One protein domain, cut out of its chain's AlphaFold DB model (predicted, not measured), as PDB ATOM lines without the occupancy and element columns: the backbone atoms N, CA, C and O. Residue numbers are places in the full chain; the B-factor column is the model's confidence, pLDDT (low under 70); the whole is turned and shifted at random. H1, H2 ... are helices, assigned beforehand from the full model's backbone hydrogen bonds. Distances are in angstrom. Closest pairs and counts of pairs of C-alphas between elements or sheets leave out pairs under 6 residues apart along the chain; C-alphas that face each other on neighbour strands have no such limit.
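What this domain is: This is residues 11 to 78 of the 333 residues of the protein "Indolepyruvate ferredoxin oxidoreductase subunit alpha" of Candidatus Bathyarchaeota archaeon (UniProt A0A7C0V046). Three short helices are strung out in a row along a rod, with H1 at one end, H2 in the middle and H3 at the other end, and no helix touches another. Between H1 and H2 the chain runs through a long winding stretch, residues 23 to 44, while a shorter turn of chain joins H2 to H3, which sticks out with residues 66 to 78. The printed part has 68 residues with three named helices, in the order H1, H2, H3, and no named strand; the class is all helix, with 35 of the 68 residues in the helices. The whole is only just loose, close to extended, with a radius of gyration of the C-alphas of 16.4 A, and it spans 55 by 25 by 13 A.

How they stand to each other: H1, residues 11 to 22, touches no helix. A long link of 22 residues leads from it to H2, residues 45 to 55, and H1 and H2 are apart. A short link of 8 residues leads on to H3, residues 64 to 75. H2 and H3 are close but not clearly touching, with 1 pair of C-alphas within 8 A, those of Ala 46 and Phe 64, 6.8 A apart. Their lines stand at a shallow tilt of 5 degrees and they run opposite ways, with their centres 18.6 A apart. H1 and H3 are apart. In H2 and H3 every O i to N i+4 pair is within hydrogen-bond range; in H1 it is 7 of 8.

Where its parts are: H1 begins at C-alpha 11, at (46.593, 44.785, 12.083), and measures 16.2 A from first to last C-alpha, Leu 11 to Tyr 22. H2 runs from Thr 45, with its C-alpha at (45.785, 26.132, 9.220), to Leu 55 and measures 15.2 A. H3 runs from Phe 64 to Thr 75, measures 15.9 A and ends at C-alpha 75, at (55.021, 12.465, -0.022).

The domain as a whole: The two C-alphas farthest apart are those of Glu 21 and Arg 77, at 55.2 A, and the C-alphas of Leu 11 and Leu 78, the first and last printed, are 38.5 A apart. Residues 66 to 78, of which 66 to 75 belong to H3, stand free. Without them the body has 55 residues, spans 41 by 25 by 13 A and has a radius of gyration of 13.1 A. The link from H1 to H2 is long, and the C-alphas of its residues 23 to 44 lie 4 to 23 A from the mean of all C-alphas. The printed part has no cut. The mean pLDDT of the printed part is 93.9, and no printed residue is under 70.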
ATOM      1  N   LEU A  11      47.989  44.762  11.651       96.12
ATOM      2  CA  LEU A  11      46.593  44.785  12.083       96.12
ATOM      3  C   LEU A  11      46.483  44.632  13.597       96.12
ATOM      4  O   LEU A  11      45.672  45.322  14.217       96.12
ATOM      5  N   GLU A  12      47.301  43.783  14.219       96.19
ATOM      6  CA  GLU A  12      47.333  43.614  15.669       96.19
ATOM      7  C   GLU A  12      47.753  44.915  16.349       96.19
ATOM      8  O   GLU A  12      47.102  45.341  17.305       96.19
ATOM      9  N   THR A  13      48.793  45.580  15.837       96.06
ATOM     10  CA  THR A  13      49.266  46.864  16.371       96.06
ATOM     11  C   THR A  13      48.166  47.924  16.311       96.06
ATOM     12  O   THR A  13      47.874  48.562  17.326       96.06
ATOM     13  N   GLN A  14      47.499  48.071  15.161       96.44
ATOM     14  CA  GLN A  14      46.398  49.031  15.010       96.44
ATOM     15  C   GLN A  14      45.205  48.680  15.912       96.44
ATOM     16  O   GLN A  14      44.670  49.541  16.610       96.44
ATOM     17  N   THR A  15      44.837  47.397  15.981       96.31
ATOM     18  CA  THR A  15      43.729  46.913  16.821       96.31
ATOM     19  C   THR A  15      43.998  47.170  18.303       96.31
ATOM     20  O   THR A  15      43.103  47.609  19.022       96.31
ATOM     21  N   ARG A  16      45.233  46.948  18.774       95.56
ATOM     22  CA  ARG A  16      45.642  47.260  20.154       95.56
ATOM     23  C   ARG A  16      45.571  48.751  20.447       95.56
ATOM     24  O   ARG A  16      45.094  49.118  21.520       95.56
ATOM     25  N   SER A  17      46.017  49.589  19.509       96.06
ATOM     26  CA  SER A  17      45.958  51.046  19.659       96.06
ATOM     27  C   SER A  17      44.516  51.524  19.827       96.06
ATOM     28  O   SER A  17      44.211  52.214  20.794       96.06
ATOM     29  N   ILE A  18      43.608  51.074  18.957       96.50
ATOM     30  CA  ILE A  18      42.180  51.418  19.026       96.50
ATOM     31  C   ILE A  18      41.549  50.872  20.314       96.50
ATOM     32  O   ILE A  18      40.837  51.583  21.022       96.50
ATOM     33  N   ALA A  19      41.825  49.615  20.670       96.94
ATOM     34  CA  ALA A  19      41.257  49.010  21.870       96.94
ATOM     35  C   ALA A  19      41.691  49.724  23.154       96.94
ATOM     36  O   ALA A  19      40.909  49.776  24.098       96.94
ATOM     37  N   LYS A  20      42.891  50.315  23.202       95.44
ATOM     38  CA  LYS A  20      43.335  51.105  24.358       95.44
ATOM     39  C   LYS A  20      42.394  52.280  24.656       95.44
ATOM     40  O   LYS A  20      42.177  52.578  25.827       95.44
ATOM     41  N   GLU A  21      41.837  52.912  23.627       97.38
ATOM     42  CA  GLU A  21      40.921  54.050  23.767       97.38
ATOM     43  C   GLU A  21      39.479  53.604  24.030       97.38
ATOM     44  O   GLU A  21      38.838  54.089  24.959       97.38
ATOM     45  N   TYR A  22      38.975  52.652  23.241       97.31
ATOM     46  CA  TYR A  22      37.540  52.338  23.213       97.31
ATOM     47  C   TYR A  22      37.154  51.072  23.983       97.31
ATOM     48  O   TYR A  22      35.992  50.899  24.349       97.31
ATOM     49  N   ALA A  23      38.095  50.160  24.232       96.56
ATOM     50  CA  ALA A  23      37.819  48.872  24.865       96.56
ATOM     51  C   ALA A  23      39.020  48.341  25.681       96.56
ATOM     52  O   ALA A  23      39.490  47.226  25.425       96.56
ATOM     53  N   PRO A  24      39.522  49.091  26.686       94.56
ATOM     54  CA  PRO A  24      40.817  48.830  27.333       94.56
ATOM     55  C   PRO A  24      40.894  47.496  28.088       94.56
ATOM     56  O   PRO A  24      41.981  47.019  28.404       94.56
ATOM     57  N   LYS A  25      39.746  46.874  28.381       96.06
ATOM     58  CA  LYS A  25      39.660  45.559  29.034       96.06
ATOM     59  C   LYS A  25      39.755  44.386  28.049       96.06
ATOM     60  O   LYS A  25      39.851  43.236  28.477       96.06
ATOM     61  N   THR A  26      39.700  44.643  26.742       94.88
ATOM     62  CA  THR A  26      39.702  43.595  25.718       94.88
ATOM     63  C   THR A  26      41.085  42.976  25.589       94.88
ATOM     64  O   THR A  26      42.039  43.632  25.179       94.88
ATOM     65  N   LYS A  27      41.192  41.673  25.870       93.88
ATOM     66  CA  LYS A  27      42.418  40.923  25.587       93.88
ATOM     67  C   LYS A  27      42.576  40.725  24.079       93.88
ATOM     68  O   LYS A  27      41.673  40.209  23.406       93.88
ATOM     69  N   ILE A  28      43.732  41.128  23.564       95.25
ATOM     70  CA  ILE A  28      44.126  40.947  22.168       95.25
ATOM     71  C   ILE A  28      45.295  39.971  22.135       95.25
ATOM     72  O   ILE A  28      46.281  40.157  22.851       95.25
ATOM     73  N   TYR A  29      45.160  38.947  21.305       95.62
ATOM     74  CA  TYR A  29      46.166  37.930  21.031       95.62
ATOM     75  C   TYR A  29      46.584  38.036  19.565       95.62
ATOM     76  O   TYR A  29      45.758  38.377  18.716       95.62
ATOM     77  N   GLY A  30      47.838  37.715  19.272       94.69
ATOM     78  CA  GLY A  30      48.375  37.737  17.919       94.69
ATOM     79  C   GLY A  30      49.855  37.370  17.920       94.69
ATOM     80  O   GLY A  30      50.303  36.581  18.754       94.69
ATOM     81  N   LYS A  31      50.615  37.948  16.991       94.62
ATOM     82  CA  LYS A  31      52.052  37.704  16.833       94.62
ATOM     83  C   LYS A  31      52.919  38.505  17.819       94.62
ATOM     84  O   LYS A  31      54.037  38.078  18.093       94.62
ATOM     85  N   LEU A  32      52.458  39.634  18.378       92.69
ATOM     86  CA  LEU A  32      53.279  40.478  19.274       92.69
ATOM     87  C   LEU A  32      53.609  39.806  20.610       92.69
ATOM     88  O   LEU A  32      54.740  39.917  21.078       92.69
ATOM     89  N   ASN A  33      52.634  39.132  21.229       86.25
ATOM     90  CA  ASN A  33      52.833  38.405  22.488       86.25
ATOM     91  C   ASN A  33      53.229  36.934  22.281       86.25
ATOM     92  O   ASN A  33      53.634  36.287  23.240       86.25
ATOM     93  N   ALA A  34      53.101  36.425  21.052       87.31
ATOM     94  CA  ALA A  34      53.466  35.073  20.631       87.31
ATOM     95  C   ALA A  34      52.917  33.925  21.509       87.31
ATOM     96  O   ALA A  34      53.481  32.835  21.544       87.31
ATOM     97  N   GLU A  35      51.809  34.162  22.220       92.06
ATOM     98  CA  GLU A  35      51.209  33.199  23.154       92.06
ATOM     99  C   GLU A  35      50.405  32.117  22.418       92.06
ATOM    100  O   GLU A  35      50.446  30.939  22.769       92.06
ATOM    101  N   LEU A  36      49.676  32.529  21.374       94.31
ATOM    102  CA  LEU A  36      48.812  31.651  20.580       94.31
ATOM    103  C   LEU A  36      49.306  31.459  19.146       94.31
ATOM    104  O   LEU A  36      49.135  30.378  18.590       94.31
ATOM    105  N   LEU A  37      49.913  32.486  18.548       95.44
ATOM    106  CA  LEU A  37      50.433  32.447  17.183       95.44
ATOM    107  C   LEU A  37      51.911  32.840  17.188       95.44
ATOM    108  O   LEU A  37      52.262  33.821  17.840       95.44
ATOM    109  N   PRO A  38      52.790  32.116  16.477       93.75
ATOM    110  CA  PRO A  38      54.204  32.452  16.445       93.75
ATOM    111  C   PRO A  38      54.435  33.772  15.703       93.75
ATOM    112  O   PRO A  38      53.801  34.053  14.686       93.75
ATOM    113  N   ARG A  39      55.395  34.566  16.186       92.00
ATOM    114  CA  ARG A  39      55.824  35.787  15.490       92.00
ATOM    115  C   ARG A  39      56.594  35.487  14.205       92.00
ATOM    116  O   ARG A  39      56.480  36.227  13.234       92.00
ATOM    117  N   LEU A  40      57.396  34.423  14.229       91.50
ATOM    118  CA  LEU A  40      58.278  34.020  13.140       91.50
ATOM    119  C   LEU A  40      57.700  32.821  12.389       91.50
ATOM    120  O   LEU A  40      57.125  31.921  13.001       91.50
ATOM    121  N   GLY A  41      57.949  32.780  11.083       88.56
ATOM    122  CA  GLY A  41      57.462  31.722  10.204       88.56
ATOM    123  C   GLY A  41      56.047  31.973   9.684       88.56
ATOM    124  O   GLY A  41      55.406  32.968  10.019       88.56
ATOM    125  N   GLU A  42      55.604  31.058   8.826       90.75
ATOM    126  CA  GLU A  42      54.291  31.092   8.181       90.75
ATOM    127  C   GLU A  42      53.217  30.508   9.102       90.75
ATOM    128  O   GLU A  42      53.422  29.482   9.767       90.75
ATOM    129  N   LEU A  43      52.049  31.144   9.127       93.94
ATOM    130  CA  LEU A  43      50.890  30.597   9.806       93.94
ATOM    131  C   LEU A  43      50.285  29.472   8.965       93.94
ATOM    132  O   LEU A  43      49.866  29.658   7.829       93.94
ATOM    133  N   SER A  44      50.181  28.287   9.560       92.75
ATOM    134  CA  SER A  44      49.454  27.171   8.961       92.75
ATOM    135  C   SER A  44      48.036  27.087   9.511       92.75
ATOM    136  O   SER A  44      47.761  27.489  10.646       92.75
ATOM    137  N   THR A  45      47.138  26.462   8.749       92.69
ATOM    138  CA  THR A  45      45.785  26.132   9.220       92.69
ATOM    139  C   THR A  45      45.823  25.376  10.551       92.69
ATOM    140  O   THR A  45      44.998  25.634  11.421       92.69
ATOM    141  N   ALA A  46      46.807  24.492  10.747       93.38
ATOM    142  CA  ALA A  46      46.978  23.756  11.997       93.38
ATOM    143  C   ALA A  46      47.262  24.683  13.185       93.38
ATOM    144  O   ALA A  46      46.588  24.582  14.210       93.38
ATOM    145  N   LEU A  47      48.201  25.624  13.028       93.81
ATOM    146  CA  LEU A  47      48.538  26.600  14.069       93.81
ATOM    147  C   LEU A  47      47.333  27.473  14.430       93.81
ATOM    148  O   LEU A  47      47.043  27.662  15.607       93.81
ATOM    149  N   VAL A  48      46.599  27.962  13.427       95.25
ATOM    150  CA  VAL A  48      45.427  28.821  13.655       95.25
ATOM    151  C   VAL A  48      44.290  28.051  14.331       95.25
ATOM    152  O   VAL A  48      43.692  28.558  15.278       95.25
ATOM    153  N   VAL A  49      44.012  26.814  13.908       95.81
ATOM    154  CA  VAL A  49      42.990  25.970  14.549       95.81
ATOM    155  C   VAL A  49      43.367  25.678  16.000       95.81
ATOM    156  O   VAL A  49      42.531  25.834  16.882       95.81
ATOM    157  N   GLN A  50      44.622  25.321  16.282       94.75
ATOM    158  CA  GLN A  50      45.091  25.086  17.652       94.75
ATOM    159  C   GLN A  50      45.019  26.351  18.520       94.75
ATOM    160  O   GLN A  50      44.612  26.273  19.680       94.75
ATOM    161  N   ALA A  51      45.367  27.517  17.965       95.38
ATOM    162  CA  ALA A  51      45.244  28.808  18.640       95.38
ATOM    163  C   ALA A  51      43.789  29.122  19.017       95.38
ATOM    164  O   ALA A  51      43.518  29.528  20.147       95.38
ATOM    165  N   LEU A  52      42.848  28.892  18.095       95.94
ATOM    166  CA  LEU A  52      41.416  29.073  18.337       95.94
ATOM    167  C   LEU A  52      40.878  28.087  19.379       95.94
ATOM    168  O   LEU A  52      40.155  28.507  20.277       95.94
ATOM    169  N   SER A  53      41.259  26.808  19.304       95.75
ATOM    170  CA  SER A  53      40.878  25.784  20.287       95.75
ATOM    171  C   SER A  53      41.317  26.171  21.699       95.75
ATOM    172  O   SER A  53      40.507  26.150  22.620       95.75
ATOM    173  N   ARG A  54      42.573  26.618  21.864       95.12
ATOM    174  CA  ARG A  54      43.094  27.100  23.156       95.12
ATOM    175  C   ARG A  54      42.370  28.350  23.643       95.12
ATOM    176  O   ARG A  54      42.033  28.438  24.816       95.12
ATOM    177  N   LEU A  55      42.125  29.312  22.754       95.12
ATOM    178  CA  LEU A  55      41.453  30.563  23.112       95.12
ATOM    179  C   LEU A  55      40.001  30.348  23.560       95.12
ATOM    180  O   LEU A  55      39.506  31.094  24.402       95.12
ATOM    181  N   LEU A  56      39.316  29.370  22.965       95.56
ATOM    182  CA  LEU A  56      37.913  29.055  23.236       95.56
ATOM    183  C   LEU A  56      37.721  27.966  24.298       95.56
ATOM    184  O   LEU A  56      36.575  27.611  24.560       95.56
ATOM    185  N   ASP A  57      38.810  27.441  24.866       95.25
ATOM    186  CA  ASP A  57      38.814  26.302  25.790       95.25
ATOM    187  C   ASP A  57      38.052  25.088  25.227       95.25
ATOM    188  O   ASP A  57      37.103  24.562  25.806       95.25
ATOM    189  N   ARG A  58      38.423  24.690  24.003       95.62
ATOM    190  CA  ARG A  58      37.827  23.562  23.279       95.62
ATOM    191  C   ARG A  58      38.882  22.575  22.821       95.62
ATOM    192  O   ARG A  58      40.027  22.932  22.544       95.62
ATOM    193  N   GLU A  59      38.459  21.330  22.656       93.88
ATOM    194  CA  GLU A  59      39.281  20.320  22.006       93.88
ATOM    195  C   GLU A  59      39.519  20.664  20.532       93.88
ATOM    196  O   GLU A  59      38.672  21.245  19.846       93.88
ATOM    197  N   THR A  60      40.699  20.293  20.035       93.12
ATOM    198  CA  THR A  60      41.023  20.483  18.623       93.12
ATOM    199  C   THR A  60      40.236  19.467  17.794       93.12
ATOM    200  O   THR A  60      40.407  18.271  18.008       93.12
ATOM    201  N   PRO A  61      39.420  19.899  16.815       92.88
ATOM    202  CA  PRO A  61      38.499  19.009  16.100       92.88
ATOM    203  C   PRO A  61      39.198  18.029  15.145       92.88
ATOM    204  O   PRO A  61      38.549  17.190  14.529       92.88
ATOM    205  N   VAL A  62      40.513  18.170  14.966       92.69
ATOM    206  CA  VAL A  62      41.309  17.447  13.977       92.69
ATOM    207  C   VAL A  62      42.596  16.942  14.617       92.69
ATOM    208  O   VAL A  62      43.331  17.702  15.251       92.69
ATOM    209  N   ASN A  63      42.917  15.671  14.381       92.38
ATOM    210  CA  ASN A  63      44.204  15.100  14.759       92.38
ATOM    211  C   ASN A  63      45.277  15.450  13.712       92.38
ATOM    212  O   ASN A  63      45.493  14.728  12.737       92.38
ATOM    213  N   PHE A  64      45.953  16.585  13.904       92.81
ATOM    214  CA  PHE A  64      47.013  17.026  12.994       92.81
ATOM    215  C   PHE A  64      48.231  16.092  12.975       92.81
ATOM    216  O   PHE A  64      48.907  16.033  11.949       92.81
ATOM    217  N   GLU A  65      48.502  15.335  14.044       91.06
ATOM    218  CA  GLU A  65      49.614  14.374  14.045       91.06
ATOM    219  C   GLU A  65      49.344  13.227  13.068       91.06
ATOM    220  O   GLU A  65      50.193  12.898  12.237       91.06
ATOM    221  N   GLU A  66      48.123  12.687  13.086       94.38
ATOM    222  CA  GLU A  66      47.697  11.653  12.141       94.38
ATOM    223  C   GLU A  66      47.753  12.162  10.689       94.38
ATOM    224  O   GLU A  66      48.263  11.475   9.799       94.38
ATOM    225  N   ILE A  67      47.288  13.393  10.437       93.31
ATOM    226  CA  ILE A  67      47.375  14.018   9.107       93.31
ATOM    227  C   ILE A  67      48.834  14.167   8.671       93.31
ATOM    228  O   ILE A  67      49.176  13.805   7.544       93.31
ATOM    229  N   ASN A  68      49.710  14.651   9.552       92.06
ATOM    230  CA  ASN A  68      51.132  14.818   9.256       92.06
ATOM    231  C   ASN A  68      51.824  13.476   8.991       92.06
ATOM    232  O   ASN A  68      52.738  13.398   8.166       92.06
ATOM    233  N   GLN A  69      51.410  12.398   9.659       93.88
ATOM    234  CA  GLN A  69      51.898  11.051   9.373       93.88
ATOM    235  C   GLN A  69      51.472  10.583   7.974       93.88
ATOM    236  O   GLN A  69      52.332  10.192   7.180       93.88
ATOM    237  N   LYS A  70      50.183  10.707   7.631       93.69
ATOM    238  CA  LYS A  70      49.664  10.365   6.292       93.69
ATOM    239  C   LYS A  70      50.325  11.200   5.195       93.69
ATOM    240  O   LYS A  70      50.710  10.667   4.157       93.69
ATOM    241  N   TYR A  71      50.520  12.496   5.438       91.31
ATOM    242  CA  TYR A  71      51.225  13.397   4.529       91.31
ATOM    243  C   TYR A  71      52.669  12.944   4.278       91.31
ATOM    244  O   TYR A  71      53.106  12.882   3.125       91.31
ATOM    245  N   ARG A  72      53.407  12.577   5.336       92.38
ATOM    246  CA  ARG A  72      54.783  12.058   5.226       92.38
ATOM    247  C   ARG A  72      54.837  10.759   4.420       92.38
ATOM    248  O   ARG A  72      55.735  10.605   3.596       92.38
ATOM    249  N   GLU A  73      53.889   9.846   4.622       94.00
ATOM    250  CA  GLU A  73      53.815   8.594   3.860       94.00
ATOM    251  C   GLU A  73      53.502   8.842   2.378       94.00
ATOM    252  O   GLU A  73      54.196   8.318   1.504       94.00
ATOM    253  N   ALA A  74      52.511   9.690   2.086       92.94
ATOM    254  CA  ALA A  74      52.125  10.028   0.721       92.94
ATOM    255  C   ALA A  74      53.266  10.723  -0.037       92.94
ATOM    256  O   ALA A  74      53.577  10.352  -1.167       92.94
ATOM    257  N   THR A  75      53.942  11.682   0.602       91.00
ATOM    258  CA  THR A  75      55.021  12.465  -0.022       91.00
ATOM    259  C   THR A  75      56.198  11.588  -0.457       91.00
ATOM    260  O   THR A  75      56.796  11.859  -1.492       91.00
ATOM    261  N   ARG A  76      56.489  10.485   0.253       90.06
ATOM    262  CA  ARG A  76      57.542   9.525  -0.140       90.06
ATOM    263  C   ARG A  76      57.277   8.834  -1.481       90.06
ATOM    264  O   ARG A  76      58.217   8.342  -2.093       90.06
ATOM    265  N   ARG A  77      56.015   8.765  -1.918       91.31
ATOM    266  CA  ARG A  77      55.603   8.109  -3.170       91.31
ATOM    267  C   ARG A  77      55.454   9.086  -4.338       91.31
ATOM    268  O   ARG A  77      55.273   8.644  -5.468       91.31
ATOM    269  N   LEU A  78      55.491  10.394  -4.083       90.81
ATOM    270  CA  LEU A  78      55.263  11.413  -5.104       90.81
ATOM    271  C   LEU A  78      56.586  11.880  -5.725       90.81
ATOM    272  O   LEU A  78      57.565  12.078  -5.005       90.81
TER     273      LEU A  78